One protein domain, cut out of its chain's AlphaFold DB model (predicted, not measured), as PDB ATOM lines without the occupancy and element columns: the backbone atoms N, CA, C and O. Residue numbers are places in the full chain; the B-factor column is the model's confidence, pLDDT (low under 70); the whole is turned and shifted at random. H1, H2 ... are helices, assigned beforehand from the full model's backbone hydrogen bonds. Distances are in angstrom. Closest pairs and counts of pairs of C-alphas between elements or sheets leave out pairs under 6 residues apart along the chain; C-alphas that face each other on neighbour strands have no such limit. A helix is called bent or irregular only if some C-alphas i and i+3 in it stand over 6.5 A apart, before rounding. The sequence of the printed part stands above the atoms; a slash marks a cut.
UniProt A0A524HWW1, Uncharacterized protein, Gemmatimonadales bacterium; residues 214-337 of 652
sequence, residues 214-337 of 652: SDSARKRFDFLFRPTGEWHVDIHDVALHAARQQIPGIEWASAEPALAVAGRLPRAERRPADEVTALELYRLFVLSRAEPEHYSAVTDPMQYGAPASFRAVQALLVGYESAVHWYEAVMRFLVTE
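Overview. This is residues 214 to 337 of the 652 residues of an uncharacterized protein of Gemmatimonadales bacterium (UniProt A0A524HWW1). One long helix, H6, forms the spine of an elongated body, with H1 beside its last part, H2 crossing its middle, and H3, H4 and H5 gathered towards its first part. H4 and H5 make a V whose corner, residues 289 to 294, sticks out, and H3 closes the open side into a rough triangle. The printed part has 124 residues, with six named helices in the order H1 to H6 and no named strand; its class is all helix. It is only just compact, close to loose, with a radius of gyration of the C-alphas of 16.1 A and spans of 52 by 29 by 22 A.

Arrangement. Start at H1, residues 215 to 225, and look across to the hub, H6, residues 307 to 336: they touch through residues 326 to 333 of H6 alone, the closest C-alphas being those of Leu 224 and Val 330, 6.4 A apart. They run opposite ways at a shallow tilt of 33 degrees, only just short of steep. Next comes H2, residues 235 to 246, which touches H6 at a steep tilt of 51 degrees, with the closest C-alphas, Ala 239 and Gly 319, 3.8 A apart. H3, residues 252 to 261, touches H6 with C-alphas 255 and 309 closest at 4.9 A. H4, residues 274 to 290, touches H6 about perpendicular, at 82 degrees, with C-alphas 285 and 317 closest at 5.7 A. H5, residues 292 to 305, touches H4 at a steep tilt of 47 degrees, with C-alphas 288 and 295 closest at 5.2 A; it touches H3 too, with C-alphas 302 and 258 closest at 4.7 A. H5 and H6 only just touch, only at the corner, with 3 pairs of C-alphas within 8 A. H1 is apart from H2, H3, H4 and H5. In H1, H4 and H6 every O i to N i+4 pair is within hydrogen-bond range; in H2 it is 7 of 8, in H3 3 of 6 and in H5 7 of 10.

Along the chain. Find C-alpha 215 at (232.270, 277.106, 273.191); from there H1 runs 15.1 A to C-alpha 225. H2 spans 17.0 A and H3 15.6 A; H3 is irregular, with C-alphas 254 and 257 7.3 A apart. Find C-alpha 274 at (223.306, 259.303, 304.168), where H4 begins its 24.3 A. H5 spans 20.4 A and is only just irregular, with C-alphas 298 and 301 6.8 A apart. H6 runs 44.2 A to C-alpha 336 at (244.883, 270.413, 280.779), with a kink of 25 degrees near residue 324.

Size, cuts and confidence. The two C-alphas farthest apart, those of Ser 214 and Glu 269, are 53.1 A apart. The printed part has no cut. The link from H3 to H4, residues 262 to 273, is long, and residues 268 to 270 in it have pLDDT under 70; the mean of the printed part is 93.8.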
ATOM      1  N   SER A 214     236.269 279.216 274.846       90.75
ATOM      2  CA  SER A 214     235.842 278.336 273.760       90.75
ATOM      3  C   SER A 214     234.475 277.731 274.067       90.75
ATOM      4  O   SER A 214     234.266 277.163 275.142       90.75
ATOM      5  N   ASP A 215     233.561 277.788 273.099       94.12
ATOM      6  CA  ASP A 215     232.270 277.106 273.191       94.12
ATOM      7  C   ASP A 215     232.423 275.588 273.275       94.12
ATOM      8  O   ASP A 215     231.640 274.940 273.966       94.12
ATOM      9  N   SER A 216     233.443 275.012 272.630       95.69
ATOM     10  CA  SER A 216     233.722 273.577 272.749       95.69
ATOM     11  C   SER A 216     234.130 273.207 274.176       95.69
ATOM     12  O   SER A 216     233.600 272.248 274.735       95.69
ATOM     13  N   ALA A 217     234.991 274.016 274.797       94.81
ATOM     14  CA  ALA A 217     235.422 273.833 276.178       94.81
ATOM     15  C   ALA A 217     234.250 273.982 277.156       94.81
ATOM     16  O   ALA A 217     234.089 273.159 278.052       94.81
ATOM     17  N   ARG A 218     233.384 274.986 276.951       96.06
ATOM     18  CA  ARG A 218     232.162 275.170 277.752       96.06
ATOM     19  C   ARG A 218     231.194 273.998 277.620       96.06
ATOM     20  O   ARG A 218     230.692 273.532 278.633       96.06
ATOM     21  N   LYS A 219     230.967 273.488 276.404       96.50
ATOM     22  CA  LYS A 219     230.122 272.303 276.180       96.50
ATOM     23  C   LYS A 219     230.698 271.058 276.848       96.50
ATOM     24  O   LYS A 219     229.950 270.314 277.467       96.50
ATOM     25  N   ARG A 220     232.014 270.845 276.756       97.25
ATOM     26  CA  ARG A 220     232.695 269.736 277.439       97.25
ATOM     27  C   ARG A 220     232.605 269.876 278.960       97.25
ATOM     28  O   ARG A 220     232.305 268.899 279.630       97.25
ATOM     29  N   PHE A 221     232.801 271.083 279.491       97.94
ATOM     30  CA  PHE A 221     232.600 271.374 280.910       97.94
ATOM     31  C   PHE A 221     231.169 271.048 281.348       97.94
ATOM     32  O   PHE A 221     230.975 270.353 282.339       97.94
ATOM     33  N   ASP A 222     230.169 271.525 280.604       97.69
ATOM     34  CA  ASP A 222     228.762 271.284 280.922       97.69
ATOM     35  C   ASP A 222     228.417 269.798 280.824       97.69
ATOM     36  O   ASP A 222     227.717 269.289 281.685       97.69
ATOM     37  N   PHE A 223     228.968 269.069 279.855       96.81
ATOM     38  CA  PHE A 223     228.812 267.617 279.779       96.81
ATOM     39  C   PHE A 223     229.380 266.897 281.014       96.81
ATOM     40  O   PHE A 223     228.760 265.966 281.515       96.81
ATOM     41  N   LEU A 224     230.538 267.331 281.520       97.56
ATOM     42  CA  LEU A 224     231.187 266.697 282.669       97.56
ATOM     43  C   LEU A 224     230.511 267.067 283.994       97.56
ATOM     44  O   LEU A 224     230.166 266.193 284.780       97.56
ATOM     45  N   PHE A 225     230.307 268.354 284.258       97.88
ATOM     46  CA  PHE A 225     229.866 268.826 285.573       97.88
ATOM     47  C   PHE A 225     228.368 269.102 285.656       97.88
ATOM     48  O   PHE A 225     227.857 269.259 286.763       97.88
ATOM     49  N   ARG A 226     227.674 269.238 284.515       95.50
ATOM     50  CA  ARG A 226     226.249 269.595 284.450       95.50
ATOM     51  C   ARG A 226     225.461 268.915 283.319       95.50
ATOM     52  O   ARG A 226     224.702 269.608 282.628       95.50
ATOM     53  N   PRO A 227     225.586 267.592 283.110       92.38
ATOM     54  CA  PRO A 227     225.013 266.922 281.937       92.38
ATOM     55  C   PRO A 227     223.491 267.091 281.818       92.38
ATOM     56  O   PRO A 227     222.958 267.141 280.712       92.38
ATOM     57  N   THR A 228     222.792 267.232 282.946       87.94
ATOM     58  CA  THR A 228     221.333 267.423 283.032       87.94
ATOM     59  C   THR A 228     220.934 268.794 283.587       87.94
ATOM     60  O   THR A 228     219.770 269.034 283.897       87.94
ATOM     61  N   GLY A 229     221.891 269.714 283.734       89.06
ATOM     62  CA  GLY A 229     221.695 271.021 284.368       89.06
ATOM     63  C   GLY A 229     221.933 271.043 285.884       89.06
ATOM     64  O   GLY A 229     222.230 272.122 286.416       89.06
ATOM     65  N   GLU A 230     221.890 269.887 286.553       90.81
ATOM     66  CA  GLU A 230     222.310 269.696 287.950       90.81
ATOM     67  C   GLU A 230     223.831 269.571 288.058       90.81
ATOM     68  O   GLU A 230     224.480 269.147 287.113       90.81
ATOM     69  N   TRP A 231     224.414 269.968 289.190       94.88
ATOM     70  CA  TRP A 231     225.861 269.876 289.393       94.88
ATOM     71  C   TRP A 231     226.270 268.492 289.881       94.88
ATOM     72  O   TRP A 231     225.727 268.034 290.883       94.88
ATOM     73  N   HIS A 232     227.284 267.911 289.247       96.56
ATOM     74  CA  HIS A 232     228.055 266.791 289.779       96.56
ATOM     75  C   HIS A 232     229.359 267.335 290.361       96.56
ATOM     76  O   HIS A 232     230.155 267.923 289.620       96.56
ATOM     77  N   VAL A 233     229.561 267.198 291.675       96.00
ATOM     78  CA  VAL A 233     230.778 267.704 292.339       96.00
ATOM     79  C   VAL A 233     231.695 266.604 292.863       96.00
ATOM     80  O   VAL A 233     232.858 266.889 293.124       96.00
ATOM     81  N   ASP A 234     231.203 265.372 292.977       96.38
ATOM     82  CA  ASP A 234     231.949 264.191 293.413       96.38
ATOM     83  C   ASP A 234     231.377 262.904 292.796       96.38
ATOM     84  O   ASP A 234     230.372 262.922 292.079       96.38
ATOM     85  N   ILE A 235     232.029 261.772 293.072       96.75
ATOM     86  CA  ILE A 235     231.600 260.469 292.553       96.75
ATOM     87  C   ILE A 235     230.263 259.999 293.125       96.75
ATOM     88  O   ILE A 235     229.575 259.218 292.470       96.75
ATOM     89  N   HIS A 236     229.870 260.463 294.313       96.12
ATOM     90  CA  HIS A 236     228.622 260.059 294.956       96.12
ATOM     91  C   HIS A 236     227.420 260.650 294.207       96.12
ATOM     92  O   HIS A 236     226.452 259.932 293.949       96.12
ATOM     93  N   ASP A 237     227.508 261.912 293.771       95.62
ATOM     94  CA  ASP A 237     226.494 262.537 292.911       95.62
ATOM     95  C   ASP A 237     226.314 261.755 291.601       95.62
ATOM     96  O   ASP A 237     225.191 261.449 291.193       95.62
ATOM     97  N   VAL A 238     227.427 261.397 290.953       97.44
ATOM     98  CA  VAL A 238     227.412 260.693 289.663       97.44
ATOM     99  C   VAL A 238     226.895 259.269 289.813       97.44
ATOM    100  O   VAL A 238     226.078 258.831 289.001       97.44
ATOM    101  N   ALA A 239     227.318 258.557 290.859       97.31
ATOM    102  CA  ALA A 239     226.864 257.202 291.130       97.31
ATOM    103  C   ALA A 239     225.353 257.161 291.383       97.31
ATOM    104  O   ALA A 239     224.647 256.350 290.779       97.31
ATOM    105  N   LEU A 240     224.832 258.079 292.204       95.81
ATOM    106  CA  LEU A 240     223.396 258.181 292.454       95.81
ATOM    107  C   LEU A 240     222.625 258.575 291.188       95.81
ATOM    108  O   LEU A 240     221.561 258.016 290.912       95.81
ATOM    109  N   HIS A 241     223.158 259.505 290.393       95.56
ATOM    110  CA  HIS A 241     222.557 259.892 289.120       95.56
ATOM    111  C   HIS A 241     222.466 258.708 288.147       95.56
ATOM    112  O   HIS A 241     221.399 258.448 287.591       95.56
ATOM    113  N   ALA A 242     223.558 257.964 287.967       96.00
ATOM    114  CA  ALA A 242     223.605 256.788 287.103       96.00
ATOM    115  C   ALA A 242     222.661 255.677 287.596       96.00
ATOM    116  O   ALA A 242     221.942 255.075 286.796       96.00
ATOM    117  N   ALA A 243     222.582 255.456 288.910       97.00
ATOM    118  CA  ALA A 243     221.649 254.497 289.493       97.00
ATOM    119  C   ALA A 243     220.180 254.892 289.248       97.00
ATOM    120  O   ALA A 243     219.355 254.029 288.945       97.00
ATOM    121  N   ARG A 244     219.848 256.192 289.287       96.12
ATOM    122  CA  ARG A 244     218.497 256.706 288.977       96.12
ATOM    123  C   ARG A 244     218.061 256.464 287.535       96.12
ATOM    124  O   ARG A 244     216.860 256.372 287.292       96.12
ATOM    125  N   GLN A 245     219.000 256.315 286.600       94.31
ATOM    126  CA  GLN A 245     218.680 255.921 285.223       94.31
ATOM    127  C   GLN A 245     218.226 254.457 285.129       94.31
ATOM    128  O   GLN A 245     217.490 254.102 284.212       94.31
ATOM    129  N   GLN A 246     218.642 253.609 286.074       94.81
ATOM    130  CA  GLN A 246     218.256 252.197 286.132       94.81
ATOM    131  C   GLN A 246     217.012 251.981 287.001       94.81
ATOM    132  O   GLN A 246     216.123 251.211 286.641       94.81
ATOM    133  N   ILE A 247     216.945 252.666 288.146       96.62
ATOM    134  CA  ILE A 247     215.854 252.574 289.119       96.62
ATOM    135  C   ILE A 247     215.352 253.995 289.422       96.62
ATOM    136  O   ILE A 247     215.924 254.686 290.273       96.62
ATOM    137  N   PRO A 248     214.286 254.461 288.744       95.25
ATOM    138  CA  PRO A 248     213.721 255.782 288.993       95.25
ATOM    139  C   PRO A 248     213.333 255.973 290.463       95.25
ATOM    140  O   PRO A 248     212.659 255.128 291.050       95.25
ATOM    141  N   GLY A 249     213.748 257.096 291.053       93.19
ATOM    142  CA  GLY A 249     213.458 257.428 292.453       93.19
ATOM    143  C   GLY A 249     214.363 256.757 293.489       93.19
ATOM    144  O   GLY A 249     214.108 256.918 294.677       93.19
ATOM    145  N   ILE A 250     215.417 256.035 293.081       96.38
ATOM    146  CA  ILE A 250     216.406 255.504 294.029       96.38
ATOM    147  C   ILE A 250     217.080 256.633 294.829       96.38
ATOM    148  O   ILE A 250     217.425 257.704 294.309       96.38
ATOM    149  N   GLU A 251     217.276 256.351 296.112       95.00
ATOM    150  CA  GLU A 251     217.968 257.180 297.101       95.00
ATOM    151  C   GLU A 251     218.974 256.316 297.870       95.00
ATOM    152  O   GLU A 251     218.844 255.090 297.881       95.00
ATOM    153  N   TRP A 252     219.926 256.929 298.582       93.75
ATOM    154  CA  TRP A 252     220.865 256.197 299.445       93.75
ATOM    155  C   TRP A 252     220.147 255.267 300.431       93.75
ATOM    156  O   TRP A 252     220.520 254.102 300.568       93.75
ATOM    157  N   ALA A 253     219.030 255.734 301.003       93.75
ATOM    158  CA  ALA A 253     218.176 254.966 301.912       93.75
ATOM    159  C   ALA A 253     217.704 253.621 301.339       93.75
ATOM    160  O   ALA A 253     217.438 252.674 302.076       93.75
ATOM    161  N   SER A 254     217.602 253.520 300.009       95.62
ATOM    162  CA  SER A 254     217.141 252.304 299.334       95.62
ATOM    163  C   SER A 254     218.097 251.123 299.550       95.62
ATOM    164  O   SER A 254     217.669 249.973 299.465       95.62
ATOM    165  N   ALA A 255     219.372 251.383 299.857       96.00
ATOM    166  CA  ALA A 255     220.396 250.371 300.117       96.00
ATOM    167  C   ALA A 255     220.518 249.963 301.600       96.00
ATOM    168  O   ALA A 255     221.113 248.928 301.905       96.00
ATOM    169  N   GLU A 256     219.962 250.748 302.529       95.56
ATOM    170  CA  GLU A 256     220.187 250.566 303.970       95.56
ATOM    171  C   GLU A 256     219.742 249.186 304.496       95.56
ATOM    172  O   GLU A 256     220.537 248.551 305.195       95.56
ATOM    173  N   PRO A 257     218.544 248.651 304.155       95.19
ATOM    174  CA  PRO A 257     218.132 247.332 304.636       95.19
ATOM    175  C   PRO A 257     219.091 246.202 304.241       95.19
ATOM    176  O   PRO A 257     219.402 245.346 305.067       95.19
ATOM    177  N   ALA A 258     219.588 246.199 303.001       96.38
ATOM    178  CA  ALA A 258     220.557 245.211 302.535       96.38
ATOM    179  C   ALA A 258     221.881 245.313 303.303       96.38
ATOM    180  O   ALA A 258     222.371 244.311 303.829       96.38
ATOM    181  N   LEU A 259     222.419 246.524 303.453       96.00
ATOM    182  CA  LEU A 259     223.657 246.757 304.198       96.00
ATOM    183  C   LEU A 259     223.527 246.356 305.681       96.00
ATOM    184  O   LEU A 259     224.450 245.771 306.247       96.00
ATOM    185  N   ALA A 260     222.370 246.594 306.304       94.56
ATOM    186  CA  ALA A 260     222.094 246.186 307.683       94.56
ATOM    187  C   ALA A 260     221.930 244.661 307.847       94.56
ATOM    188  O   ALA A 260     222.266 244.095 308.893       94.56
ATOM    189  N   VAL A 261     221.427 243.960 306.824       94.75
ATOM    190  CA  VAL A 261     221.378 242.487 306.812       94.75
ATOM    191  C   VAL A 261     222.789 241.899 306.798       94.75
ATOM    192  O   VAL A 261     223.049 240.983 307.576       94.75
ATOM    193  N   ALA A 262     223.692 242.467 305.997       93.56
ATOM    194  CA  ALA A 262     225.096 242.057 305.910       93.56
ATOM    195  C   ALA A 262     225.978 242.543 307.078       93.56
ATOM    196  O   ALA A 262     227.190 242.343 307.052       93.56
ATOM    197  N   GLY A 263     225.402 243.214 308.082       92.44
ATOM    198  CA  GLY A 263     226.145 243.725 309.238       92.44
ATOM    199  C   GLY A 263     227.082 244.898 308.930       92.44
ATOM    200  O   GLY A 263     227.938 245.210 309.751       92.44
ATOM    201  N   ARG A 264     226.927 245.551 307.769       92.75
ATOM    202  CA  ARG A 264     227.701 246.742 307.367       92.75
ATOM    203  C   ARG A 264     227.148 248.027 307.977       92.75
ATOM    204  O   ARG A 264     227.894 248.961 308.237       92.75
ATOM    205  N   LEU A 265     225.843 248.056 308.243       92.31
ATOM    206  CA  LEU A 265     225.187 249.125 308.992       92.31
ATOM    207  C   LEU A 265     224.569 248.573 310.279       92.31
ATOM    208  O   LEU A 265     224.091 247.430 310.294       92.31
ATOM    209  N   PRO A 266     224.538 249.363 311.368       83.94
ATOM    210  CA  PRO A 266     223.843 248.958 312.575       83.94
ATOM    211  C   PRO A 266     222.352 248.777 312.279       83.94
ATOM    212  O   PRO A 266     221.725 249.603 311.614       83.94
ATOM    213  N   ARG A 267     221.755 247.719 312.838       74.31
ATOM    214  CA  ARG A 267     220.295 247.554 312.899       74.31
ATOM    215  C   ARG A 267     219.745 248.486 313.983       74.31
ATOM    216  O   ARG A 267     219.381 248.039 315.064       74.31
ATOM    217  N   ALA A 268     219.813 249.790 313.742       68.81
ATOM    218  CA  ALA A 268     219.394 250.811 314.693       68.81
ATOM    219  C   ALA A 268     217.916 251.184 314.499       68.81
ATOM    220  O   ALA A 268     217.392 251.131 313.389       68.81
ATOM    221  N   GLU A 269     217.257 251.626 315.576       62.50
ATOM    222  CA  GLU A 269     215.908 252.220 315.513       62.50
ATOM    223  C   GLU A 269     215.899 253.558 314.754       62.50
ATOM    224  O   GLU A 269     214.871 253.980 314.225       62.50
ATOM    225  N   ARG A 270     217.055 254.232 314.692       69.50
ATOM    226  CA  ARG A 270     217.243 255.494 313.978       69.50
ATOM    227  C   ARG A 270     217.975 255.250 312.662       69.50
ATOM    228  O   ARG A 270     219.016 254.599 312.646       69.50
ATOM    229  N   ARG A 271     217.448 255.843 311.588       74.44
ATOM    230  CA  ARG A 271     218.061 255.836 310.255       74.44
ATOM    231  C   ARG A 271     219.512 256.355 310.318       74.44
ATOM    232  O   ARG A 271     219.724 257.406 310.937       74.44
ATOM    233  N   PRO A 272     220.486 255.662 309.697       78.56
ATOM    234  CA  PRO A 272     221.831 256.189 309.488       78.56
ATOM    235  C   PRO A 272     221.812 257.524 308.731       78.56
ATOM    236  O   PRO A 272     220.875 257.824 307.994       78.56
ATOM    237  N   ALA A 273     222.853 258.338 308.904       82.38
ATOM    238  CA  ALA A 273     223.060 259.480 308.020       82.38
ATOM    239  C   ALA A 273     223.456 258.982 306.618       82.38
ATOM    240  O   ALA A 273     224.206 258.010 306.507       82.38
ATOM    241  N   ASP A 274     223.004 259.669 305.564       84.75
ATOM    242  CA  ASP A 274     223.306 259.303 304.168       84.75
ATOM    243  C   ASP A 274     224.814 259.185 303.902       84.75
ATOM    244  O   ASP A 274     225.243 258.336 303.126       84.75
ATOM    245  N   GLU A 275     225.619 259.988 304.601       86.31
ATOM    246  CA  GLU A 275     227.084 259.973 304.570       86.31
ATOM    247  C   GLU A 275     227.665 258.595 304.941       86.31
ATOM    248  O   GLU A 275     228.566 258.094 304.268       86.31
ATOM    249  N   VAL A 276     227.099 257.935 305.959       90.19
ATOM    250  CA  VAL A 276     227.523 256.594 306.402       90.19
ATOM    251  C   VAL A 276     227.145 255.546 305.358       90.19
ATOM    252  O   VAL A 276     227.948 254.680 305.019       90.19
ATOM    253  N   THR A 277     225.933 255.642 304.809       93.44
ATOM    254  CA  THR A 277     225.456 254.729 303.764       93.44
ATOM    255  C   THR A 277     226.299 254.848 302.492       93.44
ATOM    256  O   THR A 277     226.692 253.832 301.915       93.44
ATOM    257  N   ALA A 278     226.622 256.070 302.063       93.44
ATOM    258  CA  ALA A 278     227.466 256.319 300.899       93.44
ATOM    259  C   ALA A 278     228.901 255.802 301.099       93.44
ATOM    260  O   ALA A 278     229.442 255.180 300.182       93.44
ATOM    261  N   LEU A 279     229.479 255.980 302.296       93.31
ATOM    262  CA  LEU A 279     230.792 255.433 302.650       93.31
ATOM    263  C   LEU A 279     230.815 253.901 302.567       93.31
ATOM    264  O   LEU A 279     231.709 253.334 301.942       93.31
ATOM    265  N   GLU A 280     229.831 253.222 303.160       95.12
ATOM    266  CA  GLU A 280     229.766 251.755 303.132       95.12
ATOM    267  C   GLU A 280     229.536 251.207 301.719       95.12
ATOM    268  O   GLU A 280     230.121 250.189 301.349       95.12
ATOM    269  N   LEU A 281     228.753 251.901 300.888       96.38
ATOM    270  CA  LEU A 281     228.610 251.545 299.475       96.38
ATOM    271  C   LEU A 281     229.916 251.726 298.700       96.38
ATOM    272  O   LEU A 281     230.245 250.872 297.879       96.38
ATOM    273  N   TYR A 282     230.671 252.797 298.962       95.88
ATOM    274  CA  TYR A 282     231.977 252.986 298.334       95.88
ATOM    275  C   TYR A 282     232.967 251.898 298.767       95.88
ATOM    276  O   TYR A 282     233.606 251.274 297.925       95.88
ATOM    277  N   ARG A 283     233.027 251.573 300.064       95.00
ATOM    278  CA  ARG A 283     233.837 250.456 300.581       95.00
ATOM    279  C   ARG A 283     233.453 249.123 299.944       95.00
ATOM    280  O   ARG A 283     234.329 248.336 299.596       95.00
ATOM    281  N   LEU A 284     232.158 248.874 299.755       96.06
ATOM    282  CA  LEU A 284     231.674 247.675 299.079       96.06
ATOM    283  C   LEU A 284     232.054 247.660 297.588       96.06
ATOM    284  O   LEU A 284     232.405 246.604 297.063       96.06
ATOM    285  N   PHE A 285     232.038 248.816 296.917       97.06
ATOM    286  CA  PHE A 285     232.526 248.960 295.543       97.06
ATOM    287  C   PHE A 285     234.018 248.641 295.436       97.06
ATOM    288  O   PHE A 285     234.404 247.832 294.595       97.06
ATOM    289  N   VAL A 286     234.843 249.192 296.324       95.44
ATOM    290  CA  VAL A 286     236.282 248.895 296.385       95.44
ATOM    291  C   VAL A 286     236.509 247.402 296.627       95.44
ATOM    292  O   VAL A 286     237.238 246.759 295.873       95.44
ATOM    293  N   LEU A 287     235.791 246.816 297.592       95.06
ATOM    294  CA  LEU A 287     235.870 245.387 297.884       95.06
ATOM    295  C   LEU A 287     235.498 244.517 296.675       95.06
ATOM    296  O   LEU A 287     236.157 243.514 296.422       95.06
ATOM    297  N   SER A 288     234.487 244.917 295.897       94.62
ATOM    298  CA  SER A 288     234.062 244.190 294.690       94.62
ATOM    299  C   SER A 288     235.144 244.099 293.612       94.62
ATOM    300  O   SER A 288     235.098 243.205 292.768       94.62
ATOM    301  N   ARG A 289     236.114 245.022 293.634       93.38
ATOM    302  CA  ARG A 289     237.230 245.073 292.684       93.38
ATOM    303  C   ARG A 289     238.495 244.431 293.237       93.38
ATOM    304  O   ARG A 289     239.197 243.776 292.476       93.38
ATOM    305  N   ALA A 290     238.770 244.614 294.526       89.50
ATOM    306  CA  ALA A 290     239.979 244.101 295.161       89.50
ATOM    307  C   ALA A 290     239.866 242.616 295.545       89.50
ATOM    308  O   ALA A 290     240.802 241.853 295.328       89.50
ATOM    309  N   GLU A 291     238.718 242.194 296.084       92.00
ATOM    310  CA  GLU A 291     238.530 240.852 296.646       92.00
ATOM    311  C   GLU A 291     237.160 240.269 296.246       92.00
ATOM    312  O   GLU A 291     236.232 240.221 297.063       92.00
ATOM    313  N   PRO A 292     236.995 239.791 294.995       90.69
ATOM    314  CA  PRO A 292     235.700 239.319 294.485       90.69
ATOM    315  C   PRO A 292     235.080 238.172 295.305       90.69
ATOM    316  O   PRO A 292     233.854 238.080 295.438       90.69
ATOM    317  N   GLU A 293     235.920 237.312 295.888       91.44
ATOM    318  CA  GLU A 293     235.489 236.211 296.758       91.44
ATOM    319  C   GLU A 293     234.912 236.734 298.082       91.44
ATOM    320  O   GLU A 293     233.816 236.332 298.486       91.44
ATOM    321  N   HIS A 294     235.598 237.684 298.733       92.19
ATOM    322  CA  HIS A 294     235.112 238.292 299.974       92.19
ATOM    323  C   HIS A 294     233.869 239.156 299.730       92.19
ATOM    324  O   HIS A 294     232.918 239.117 300.513       92.19
ATOM    325  N   TYR A 295     233.832 239.885 298.613       94.44
ATOM    326  CA  TYR A 295     232.651 240.620 298.171       94.44
ATOM    327  C   TYR A 295     231.415 239.714 298.068       94.44
ATOM    328  O   TYR A 295     230.380 240.044 298.650       94.44
ATOM    329  N   SER A 296     231.535 238.553 297.413       92.56
ATOM    330  CA  SER A 296     230.419 237.607 297.257       92.56
ATOM    331  C   SER A 296     229.867 237.163 298.615       92.56
ATOM    332  O   SER A 296     228.671 237.312 298.872       92.56
ATOM    333  N   ALA A 297     230.750 236.761 299.539       92.94
ATOM    334  CA  ALA A 297     230.368 236.354 300.894       92.94
ATOM    335  C   ALA A 297     229.644 237.464 301.684       92.94
ATOM    336  O   ALA A 297     228.750 237.187 302.484       92.94
ATOM    337  N   VAL A 298     230.012 238.729 301.458       93.56
ATOM    338  CA  VAL A 298     229.370 239.893 302.086       93.56
ATOM    339  C   VAL A 298     227.995 240.174 301.477       93.56
ATOM    340  O   VAL A 298     227.083 240.598 302.192       93.56
ATOM    341  N   THR A 299     227.819 239.950 300.174       95.44
ATOM    342  CA  THR A 299     226.566 240.251 299.468       95.44
ATOM    343  C   THR A 299     225.528 239.133 299.502       95.44
ATOM    344  O   THR A 299     224.336 239.433 299.423       95.44
ATOM    345  N   ASP A 300     225.931 237.875 299.694       94.38
ATOM    346  CA  ASP A 300     225.010 236.730 299.740       94.38
ATOM    347  C   ASP A 300     223.863 236.927 300.752       94.38
ATOM    348  O   ASP A 300     222.695 236.780 300.375       94.38
ATOM    349  N   PRO A 301     224.110 237.355 302.012       94.38
ATOM    350  CA  PRO A 301     223.028 237.621 302.958       94.38
ATOM    351  C   PRO A 301     222.060 238.709 302.477       94.38
ATOM    352  O   PRO A 301     220.859 238.620 302.739       94.38
ATOM    353  N   MET A 302     222.554 239.725 301.760       96.69
ATOM    354  CA  MET A 302     221.736 240.835 301.258       96.69
ATOM    355  C   MET A 302     220.695 240.346 300.251       96.69
ATOM    356  O   MET A 302     219.528 240.744 300.323       96.69
ATOM    357  N   GLN A 303     221.111 239.458 299.341       95.12
ATOM    358  CA  GLN A 303     220.265 238.926 298.277       95.12
ATOM    359  C   GLN A 303     219.034 238.203 298.827       95.12
ATOM    360  O   GLN A 303     217.946 238.350 298.271       95.12
ATOM    361  N   TYR A 304     219.191 237.443 299.913       93.69
ATOM    362  CA  TYR A 304     218.100 236.668 300.509       93.69
ATOM    363  C   TYR A 304     217.338 237.438 301.592       93.69
ATOM    364  O   TYR A 304     216.121 237.290 301.703       93.69
ATOM    365  N   GLY A 305     218.026 238.265 302.386       93.25
ATOM    366  CA  GLY A 305     217.417 238.980 303.510       93.25
ATOM    367  C   GLY A 305     216.712 240.284 303.131       93.25
ATOM    368  O   GLY A 305     215.754 240.662 303.803       93.25
ATOM    369  N   ALA A 306     217.139 240.966 302.061       95.75
ATOM    370  CA  ALA A 306     216.502 242.195 301.581       95.75
ATOM    371  C   ALA A 306     216.604 242.361 300.044       95.75
ATOM    372  O   ALA A 306     217.242 243.304 299.568       95.75
ATOM    373  N   PRO A 307     215.936 241.512 299.233       95.19
ATOM    374  CA  PRO A 307     216.176 241.428 297.786       95.19
ATOM    375  C   PRO A 307     215.971 242.741 297.009       95.19
ATOM    376  O   PRO A 307     216.728 243.046 296.090       95.19
ATOM    377  N   ALA A 308     214.954 243.538 297.356       95.31
ATOM    378  CA  ALA A 308     214.701 244.823 296.695       95.31
ATOM    379  C   ALA A 308     215.789 245.861 297.021       95.31
ATOM    380  O   ALA A 308     216.253 246.571 296.133       95.31
ATOM    381  N   SER A 309     216.233 245.898 298.281       96.94
ATOM    382  CA  SER A 309     217.329 246.764 298.721       96.94
ATOM    383  C   SER A 309     218.671 246.311 298.142       96.94
ATOM    384  O   SER A 309     219.491 247.136 297.754       96.94
ATOM    385  N   PHE A 310     218.870 245.003 297.966       97.56
ATOM    386  CA  PHE A 310     220.050 244.467 297.296       97.56
ATOM    387  C   PHE A 310     220.138 244.911 295.828       97.56
ATOM    388  O   PHE A 310     221.211 245.298 295.372       97.56
ATOM    389  N   ARG A 311     219.014 244.970 295.096       97.38
ATOM    390  CA  ARG A 311     219.002 245.560 293.741       97.38
ATOM    391  C   ARG A 311     219.414 247.034 293.745       97.38
ATOM    392  O   ARG A 311     220.092 247.470 292.822       97.38
ATOM    393  N   ALA A 312     219.027 247.790 294.775       97.75
ATOM    394  CA  ALA A 312     219.461 249.175 294.939       97.75
ATOM    395  C   ALA A 312     220.976 249.268 295.190       97.75
ATOM    396  O   ALA A 312     221.637 250.083 294.551       97.75
ATOM    397  N   VAL A 313     221.536 248.390 296.037       98.00
ATOM    398  CA  VAL A 313     222.995 248.258 296.220       98.00
ATOM    399  C   VAL A 313     223.673 248.008 294.871       98.00
ATOM    400  O   VAL A 313     224.546 248.776 294.486       98.00
ATOM    401  N   GLN A 314     223.231 247.003 294.108       97.81
ATOM    402  CA  GLN A 314     223.820 246.677 292.804       97.81
ATOM    403  C   GLN A 314     223.769 247.856 291.819       97.81
ATOM    404  O   GLN A 314     224.778 248.165 291.188       97.81
ATOM    405  N   ALA A 315     222.632 248.552 291.718       98.00
ATOM    406  CA  ALA A 315     222.497 249.722 290.849       98.00
ATOM    407  C   ALA A 315     223.463 250.857 291.240       98.00
ATOM    408  O   ALA A 315     224.038 251.503 290.365       98.00
ATOM    409  N   LEU A 316     223.681 251.078 292.542       98.06
ATOM    410  CA  LEU A 316     224.628 252.079 293.047       98.06
ATOM    411  C   LEU A 316     226.088 251.673 292.800       98.06
ATOM    412  O   LEU A 316     226.886 252.527 292.424       98.06
ATOM    413  N   LEU A 317     226.437 250.387 292.926       97.38
ATOM    414  CA  LEU A 317     227.779 249.882 292.593       97.38
ATOM    415  C   LEU A 317     228.102 250.038 291.096       97.38
ATOM    416  O   LEU A 317     229.196 250.477 290.747       97.38
ATOM    417  N   VAL A 318     227.136 249.764 290.210       97.06
ATOM    418  CA  VAL A 318     227.259 250.066 288.767       97.06
ATOM    419  C   VAL A 318     227.363 251.578 288.531       97.06
ATOM    420  O   VAL A 318     228.109 252.040 287.665       97.06
ATOM    421  N   GLY A 319     226.647 252.375 289.326       97.81
ATOM    422  CA  GLY A 319     226.776 253.828 289.319       97.81
ATOM    423  C   GLY A 319     228.200 254.297 289.633       97.81
ATOM    424  O   GLY A 319     228.713 255.171 288.934       97.81
ATOM    425  N   TYR A 320     228.868 253.694 290.619       98.00
ATOM    426  CA  TYR A 320     230.261 254.015 290.945       98.00
ATOM    427  C   TYR A 320     231.233 253.680 289.814       98.00
ATOM    428  O   TYR A 320     232.137 254.466 289.556       98.00
ATOM    429  N   GLU A 321     231.024 252.594 289.067       95.88
ATOM    430  CA  GLU A 321     231.823 252.306 287.865       95.88
ATOM    431  C   GLU A 321     231.711 253.426 286.816       95.88
ATOM    432  O   GLU A 321     232.716 253.889 286.277       95.88
ATOM    433  N   SER A 322     230.500 253.949 286.595       95.25
ATOM    434  CA  SER A 322     230.305 255.125 285.733       95.25
ATOM    435  C   SER A 322     230.982 256.378 286.305       95.25
ATOM    436  O   SER A 322     231.556 257.176 285.559       95.25
ATOM    437  N   ALA A 323     230.942 256.547 287.629       97.44
ATOM    438  CA  ALA A 323     231.569 257.669 288.316       97.44
ATOM    439  C   ALA A 323     233.103 257.643 288.224       97.44
ATOM    440  O   ALA A 323     233.708 258.699 288.068       97.44
ATOM    441  N   VAL A 324     233.730 256.463 288.229       97.06
ATOM    442  CA  VAL A 324     235.179 256.306 288.016       97.06
ATOM    443  C   VAL A 324     235.593 256.852 286.645       97.06
ATOM    444  O   VAL A 324     236.508 257.669 286.553       97.06
ATOM    445  N   HIS A 325     234.878 256.490 285.576       95.00
ATOM    446  CA  HIS A 325     235.171 257.012 284.234       95.00
ATOM    447  C   HIS A 325     234.934 258.521 284.116       95.00
ATOM    448  O   HIS A 325     235.699 259.232 283.459       95.00
ATOM    449  N   TRP A 326     233.879 259.026 284.760       97.44
ATOM    450  CA  TRP A 326     233.641 260.462 284.864       97.44
ATOM    451  C   TRP A 326     234.803 261.178 285.562       97.44
ATOM    452  O   TRP A 326     235.251 262.220 285.079       97.44
ATOM    453  N   TYR A 327     235.314 260.603 286.653       97.88
ATOM    454  CA  TYR A 327     236.379 261.181 287.463       97.88
ATOM    455  C   TYR A 327     237.653 261.410 286.650       97.88
ATOM    456  O   TYR A 327     238.174 262.525 286.610       97.88
ATOM    457  N   GLU A 328     238.111 260.397 285.915       96.62
ATOM    458  CA  GLU A 328     239.294 260.510 285.051       96.62
ATOM    459  C   GLU A 328     239.122 261.603 283.983       96.62
ATOM    460  O   GLU A 328     240.031 262.400 283.723       96.62
ATOM    461  N   ALA A 329     237.932 261.687 283.378       97.44
ATOM    462  CA  ALA A 329     237.628 262.701 282.373       97.44
ATOM    463  C   ALA A 329     237.607 264.122 282.962       97.44
ATOM    464  O   ALA A 329     238.079 265.065 282.313       97.44
ATOM    465  N   VAL A 330     237.086 264.269 284.183       98.19
ATOM    466  CA  VAL A 330     237.095 265.514 284.956       98.19
ATOM    467  C   VAL A 330     238.515 265.925 285.319       98.19
ATOM    468  O   VAL A 330     238.886 267.069 285.051       98.19
ATOM    469  N   MET A 331     239.328 265.019 285.859       97.75
ATOM    470  CA  MET A 331     240.700 265.340 286.253       97.75
ATOM    471  C   MET A 331     241.541 265.744 285.048       97.75
ATOM    472  O   MET A 331     242.181 266.795 285.075       97.75
ATOM    473  N   ARG A 332     241.440 265.013 283.930       96.44
ATOM    474  CA  ARG A 332     242.081 265.417 282.671       96.44
ATOM    475  C   ARG A 332     241.654 266.824 282.252       96.44
ATOM    476  O   ARG A 332     242.494 267.634 281.876       96.44
ATOM    477  N   PHE A 333     240.357 267.134 282.318       97.19
ATOM    478  CA  PHE A 333     239.858 268.470 281.992       97.19
ATOM    479  C   PHE A 333     240.456 269.542 282.914       97.19
ATOM    480  O   PHE A 333     240.974 270.542 282.420       97.19
ATOM    481  N   LEU A 334     240.417 269.342 284.234       96.44
ATOM    482  CA  LEU A 334     240.919 270.314 285.209       96.44
ATOM    483  C   LEU A 334     242.425 270.559 285.056       96.44
ATOM    484  O   LEU A 334     242.862 271.702 285.184       96.44
ATOM    485  N   VAL A 335     243.204 269.530 284.720       95.62
ATOM    486  CA  VAL A 335     244.658 269.638 284.538       95.62
ATOM    487  C   VAL A 335     245.025 270.358 283.238       95.62
ATOM    488  O   VAL A 335     245.851 271.274 283.256       95.62
ATOM    489  N   THR A 336     244.411 269.981 282.109       94.44
ATOM    490  CA  THR A 336     244.883 270.413 280.779       94.44
ATOM    491  C   THR A 336     244.108 271.580 280.170       94.44
ATOM    492  O   THR A 336     244.642 272.297 279.326       94.44
ATOM    493  N   GLU A 337     242.835 271.772 280.529       94.81
ATOM    494  CA  GLU A 337     241.998 272.777 279.865       94.81
ATOM    495  C   GLU A 337     242.401 274.213 280.283       94.81
ATOM    496  O   GLU A 337     242.673 274.473 281.457       94.81
TER     497      GLU A 337